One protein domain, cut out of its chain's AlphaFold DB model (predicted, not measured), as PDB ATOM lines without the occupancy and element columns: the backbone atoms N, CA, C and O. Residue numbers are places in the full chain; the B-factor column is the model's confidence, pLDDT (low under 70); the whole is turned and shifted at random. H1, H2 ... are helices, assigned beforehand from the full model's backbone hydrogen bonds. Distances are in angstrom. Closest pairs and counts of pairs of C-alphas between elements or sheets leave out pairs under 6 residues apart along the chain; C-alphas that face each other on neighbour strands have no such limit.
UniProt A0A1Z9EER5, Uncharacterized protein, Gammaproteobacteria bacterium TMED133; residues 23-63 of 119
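Overview. This is residues 23 to 63 of the 119 residues of an uncharacterized protein of Gammaproteobacteria bacterium TMED133 (UniProt A0A1Z9EER5). Two helices, the longer H1 and the shorter H2, form a loose, open V, and the link between them folds back on itself in a small turn. Residues 23 to 31, of which 27 to 31 belong to H1, stick out. The printed part has 41 residues with two named helices, H1 then H2, and no named strand; its class is all helix, though under half of the residues are in named elements. It is loose, with a radius of gyration of the C-alphas of 11.8 A, and flat, spanning 34 by 25 by 13 A.

Along the chain. H1, residues 27 to 38, begins at C-alpha 27 (249.454, 163.060, 163.955) and measures 16.2 A. H2, residues 51 to 58, measures 10.5 A and ends at C-alpha 58 (252.517, 184.635, 164.892).

Arrangement. H1 and H2 are close but not clearly touching; their closest C-alphas, of Leu 37 and Leu 54, are 7.9 A apart. They run opposite ways at a steep tilt of 66 degrees. In both helices every O i to N i+4 pair is within hydrogen-bond range. Residues 42 to 43 pair antiparallel with residues 46 to 47.

Size, cuts and confidence. The C-alphas farthest apart, of Gly 45 and Pro 63, are 36.0 A apart. The printed part has no cut. The link from H1 to H2, 12 residues, is long. No printed residue is under 70 in pLDDT.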
ATOM      1  N   LEU A  23     237.836 169.281 166.188       72.12
ATOM      2  CA  LEU A  23     238.698 168.838 165.086       72.12
ATOM      3  C   LEU A  23     239.282 167.461 165.411       72.12
ATOM      4  O   LEU A  23     239.962 167.282 166.419       72.12
ATOM      5  N   VAL A  24     239.011 166.491 164.539       76.62
ATOM      6  CA  VAL A  24     239.620 165.161 164.589       76.62
ATOM      7  C   VAL A  24     240.628 165.070 163.457       76.62
ATOM      8  O   VAL A  24     240.328 165.407 162.316       76.62
ATOM      9  N   THR A  25     241.845 164.664 163.790       76.88
ATOM     10  CA  THR A  25     242.985 164.642 162.875       76.88
ATOM     11  C   THR A  25     243.927 163.508 163.263       76.88
ATOM     12  O   THR A  25     243.842 162.978 164.374       76.88
ATOM     13  N   THR A  26     244.832 163.134 162.364       81.56
ATOM     14  CA  THR A  26     245.940 162.234 162.692       81.56
ATOM     15  C   THR A  26     247.199 163.039 163.008       81.56
ATOM     16  O   THR A  26     247.362 164.173 162.557       81.56
ATOM     17  N   ALA A  27     248.146 162.439 163.735       79.12
ATOM     18  CA  ALA A  27     249.454 163.060 163.955       79.12
ATOM     19  C   ALA A  27     250.175 163.374 162.628       79.12
ATOM     20  O   ALA A  27     250.829 164.407 162.500       79.12
ATOM     21  N   LYS A  28     250.017 162.509 161.615       82.69
ATOM     22  CA  LYS A  28     250.591 162.704 160.276       82.69
ATOM     23  C   LYS A  28     250.001 163.928 159.575       82.69
ATOM     24  O   LYS A  28     250.751 164.680 158.959       82.69
ATOM     25  N   ASP A  29     248.690 164.123 159.660       85.12
ATOM     26  CA  ASP A  29     248.032 165.270 159.028       85.12
ATOM     27  C   ASP A  29     248.424 166.570 159.732       85.12
ATOM     28  O   ASP A  29     248.735 167.566 159.080       85.12
ATOM     29  N   TYR A  30     248.528 166.549 161.063       83.31
ATOM     30  CA  TYR A  30     248.983 167.714 161.819       83.31
ATOM     31  C   TYR A  30     250.465 168.046 161.575       83.31
ATOM     32  O   TYR A  30     250.849 169.214 161.566       83.31
ATOM     33  N   LEU A  31     251.299 167.043 161.279       84.44
ATOM     34  CA  LEU A  31     252.681 167.265 160.846       84.44
ATOM     35  C   LEU A  31     252.754 168.031 159.513       84.44
ATOM     36  O   LEU A  31     253.681 168.810 159.316       84.44
ATOM     37  N   GLN A  32     251.799 167.848 158.597       89.75
ATOM     38  CA  GLN A  32     251.747 168.638 157.356       89.75
ATOM     39  C   GLN A  32     251.433 170.108 157.645       89.75
ATOM     40  O   GLN A  32     252.046 170.993 157.053       89.75
ATOM     41  N   PHE A  33     250.533 170.370 158.597       87.81
ATOM     42  CA  PHE A  33     250.268 171.729 159.066       87.81
ATOM     43  C   PHE A  33     251.522 172.363 159.679       87.81
ATOM     44  O   PHE A  33     251.869 173.484 159.324       87.81
ATOM     45  N   TYR A  34     252.254 171.623 160.515       86.56
ATOM     46  CA  TYR A  34     253.533 172.090 161.045       86.56
ATOM     47  C   TYR A  34     254.540 172.423 159.938       86.56
ATOM     48  O   TYR A  34     255.065 173.530 159.899       86.56
ATOM     49  N   LYS A  35     254.752 171.500 158.994       88.94
ATOM     50  CA  LYS A  35     255.654 171.717 157.853       88.94
ATOM     51  C   LYS A  35     255.295 172.972 157.062       88.94
ATOM     52  O   LYS A  35     256.197 173.676 156.616       88.94
ATOM     53  N   MET A  36     253.999 173.254 156.909       93.12
ATOM     54  CA  MET A  36     253.514 174.473 156.267       93.12
ATOM     55  C   MET A  36     253.941 175.729 157.035       93.12
ATOM     56  O   MET A  36     254.434 176.676 156.423       93.12
ATOM     57  N   LEU A  37     253.808 175.723 158.363       90.00
ATOM     58  CA  LEU A  37     254.223 176.838 159.216       90.00
ATOM     59  C   LEU A  37     255.746 177.039 159.199       90.00
ATOM     60  O   LEU A  37     256.190 178.154 158.934       90.00
ATOM     61  N   SER A  38     256.541 175.980 159.402       87.19
ATOM     62  CA  SER A  38     258.015 176.068 159.396       87.19
ATOM     63  C   SER A  38     258.579 176.490 158.044       87.19
ATOM     64  O   SER A  38     259.591 177.177 157.974       87.19
ATOM     65  N   SER A  39     257.892 176.156 156.952       90.62
ATOM     66  CA  SER A  39     258.263 176.598 155.601       90.62
ATOM     67  C   SER A  39     257.739 178.005 155.268       90.62
ATOM     68  O   SER A  39     257.557 178.352 154.096       90.62
ATOM     69  N   GLY A  40     257.422 178.818 156.280       90.19
ATOM     70  CA  GLY A  40     256.977 180.198 156.106       90.19
ATOM     71  C   GLY A  40     255.650 180.322 155.355       90.19
ATOM     72  O   GLY A  40     255.473 181.276 154.596       90.19
ATOM     73  N   GLY A  41     254.746 179.349 155.486       93.75
ATOM     74  CA  GLY A  41     253.417 179.354 154.863       93.75
ATOM     75  C   GLY A  41     253.288 178.534 153.574       93.75
ATOM     76  O   GLY A  41     252.245 178.598 152.918       93.75
ATOM     77  N   ALA A  42     254.324 177.789 153.178       96.25
ATOM     78  CA  ALA A  42     254.319 176.954 151.976       96.25
ATOM     79  C   ALA A  42     254.320 175.456 152.306       96.25
ATOM     80  O   ALA A  42     254.948 175.025 153.261       96.25
ATOM     81  N   LEU A  43     253.659 174.633 151.498       95.94
ATOM     82  CA  LEU A  43     253.664 173.179 151.647       95.94
ATOM     83  C   LEU A  43     253.712 172.523 150.270       95.94
ATOM     84  O   LEU A  43     252.966 172.910 149.378       95.94
ATOM     85  N   ASN A  44     254.577 171.521 150.093       95.56
ATOM     86  CA  ASN A  44     254.717 170.770 148.835       95.56
ATOM     87  C   ASN A  44     254.924 171.654 147.585       95.56
ATOM     88  O   ASN A  44     254.471 171.312 146.498       95.56
ATOM     89  N   GLY A  45     255.614 172.789 147.737       93.06
ATOM     90  CA  GLY A  45     255.876 173.735 146.647       93.06
ATOM     91  C   GLY A  45     254.769 174.765 146.400       93.06
ATOM     92  O   GLY A  45     254.972 175.675 145.601       93.06
ATOM     93  N   GLU A  46     253.640 174.685 147.108       97.06
ATOM     94  CA  GLU A  46     252.541 175.647 147.000       97.06
ATOM     95  C   GLU A  46     252.506 176.602 148.194       97.06
ATOM     96  O   GLU A  46     252.751 176.215 149.337       97.06
ATOM     97  N   ARG A  47     252.173 177.872 147.941       96.19
ATOM     98  CA  ARG A  47     251.973 178.874 148.992       96.19
ATOM     99  C   ARG A  47     250.529 178.829 149.482       96.19
ATOM    100  O   ARG A  47     249.620 179.159 148.729       96.19
ATOM    101  N   ILE A  48     250.344 178.463 150.747       96.81
ATOM    102  CA  ILE A  48     249.029 178.388 151.399       96.81
ATOM    103  C   ILE A  48     248.722 179.698 152.135       96.81
ATOM    104  O   ILE A  48     247.619 180.226 152.025       96.81
ATOM    105  N   ILE A  49     249.703 180.246 152.858       94.25
ATOM    106  CA  ILE A  49     249.603 181.529 153.571       94.25
ATOM    107  C   ILE A  49     250.749 182.418 153.096       94.25
ATOM    108  O   ILE A  49     251.868 181.935 152.956       94.25
ATOM    109  N   ASP A  50     250.509 183.702 152.824       95.69
ATOM    110  CA  ASP A  50     251.596 184.651 152.535       95.69
ATOM    111  C   ASP A  50     252.527 184.802 153.746       95.69
ATOM    112  O   ASP A  50     252.058 184.811 154.884       95.69
ATOM    113  N   SER A  51     253.838 184.927 153.528       91.88
ATOM    114  CA  SER A  51     254.796 184.969 154.638       91.88
ATOM    115  C   SER A  51     254.558 186.176 155.545       91.88
ATOM    116  O   SER A  51     254.625 186.034 156.759       91.88
ATOM    117  N   ARG A  52     254.161 187.332 154.992       92.75
ATOM    118  CA  ARG A  52     253.849 188.527 155.798       92.75
ATOM    119  C   ARG A  52     252.599 188.323 156.644       92.75
ATOM    120  O   ARG A  52     252.526 188.800 157.773       92.75
ATOM    121  N   THR A  53     251.610 187.623 156.095       91.44
ATOM    122  CA  THR A  53     250.398 187.254 156.832       91.44
ATOM    123  C   THR A  53     250.735 186.288 157.957       91.44
ATOM    124  O   THR A  53     250.222 186.449 159.061       91.44
ATOM    125  N   LEU A  54     251.614 185.316 157.705       90.50
ATOM    126  CA  LEU A  54     252.058 184.382 158.732       90.50
ATOM    127  C   LEU A  54     252.817 185.102 159.856       90.50
ATOM    128  O   LEU A  54     252.472 184.898 161.014       90.50
ATOM    129  N   ASP A  55     253.754 185.992 159.527       88.81
ATOM    130  CA  ASP A  55     254.490 186.803 160.511       88.81
ATOM    131  C   ASP A  55     253.542 187.650 161.368       88.81
ATOM    132  O   ASP A  55     253.682 187.758 162.589       88.81
ATOM    133  N   TYR A  56     252.519 188.233 160.734       89.12
ATOM    134  CA  TYR A  56     251.476 188.947 161.456       89.12
ATOM    135  C   TYR A  56     250.698 188.007 162.383       89.12
ATOM    136  O   TYR A  56     250.501 188.341 163.545       89.12
ATOM    137  N   MET A  57     250.288 186.822 161.924       85.75
ATOM    138  CA  MET A  57     249.542 185.846 162.733       85.75
ATOM    139  C   MET A  57     250.328 185.337 163.949       85.75
ATOM    140  O   MET A  57     249.717 185.077 164.985       85.75
ATOM    141  N   THR A  58     251.648 185.183 163.834       82.81
ATOM    142  CA  THR A  58     252.517 184.635 164.892       82.81
ATOM    143  C   THR A  58     253.078 185.694 165.843       82.81
ATOM    144  O   THR A  58     253.713 185.349 166.838       82.81
ATOM    145  N   SER A  59     252.818 186.976 165.582       84.94
ATOM    146  CA  SER A  59     253.195 188.076 166.471       84.94
ATOM    147  C   SER A  59     252.401 188.066 167.784       84.94
ATOM    148  O   SER A  59     251.291 187.537 167.865       84.94
ATOM    149  N   ASN A  60     252.944 188.683 168.838       83.81
ATOM    150  CA  ASN A  60     252.204 188.841 170.089       83.81
ATOM    151  C   ASN A  60     251.071 189.871 169.927       83.81
ATOM    152  O   ASN A  60     251.329 191.067 169.806       83.81
ATOM    153  N   HIS A  61     249.822 189.405 169.979       82.06
ATOM    154  CA  HIS A  61     248.621 190.250 169.886       82.06
ATOM    155  C   HIS A  61     248.024 190.629 171.245       82.06
ATOM    156  O   HIS A  61     246.974 191.273 171.304       82.06
ATOM    157  N   LEU A  62     248.647 190.221 172.354       81.50
ATOM    158  CA  LEU A  62     248.132 190.517 173.687       81.50
ATOM    159  C   LEU A  62     248.529 191.930 174.138       81.50
ATOM    160  O   LEU A  62     249.668 192.368 173.935       81.50
ATOM    161  N   PRO A  63     247.615 192.655 174.809       80.62
ATOM    162  CA  PRO A  63     247.928 193.973 175.338       80.62
ATOM    163  C   PRO A  63     249.073 193.877 176.347       80.62
ATOM    164  O   PRO A  63     249.158 192.925 177.125       80.62
TER     165      PRO A  63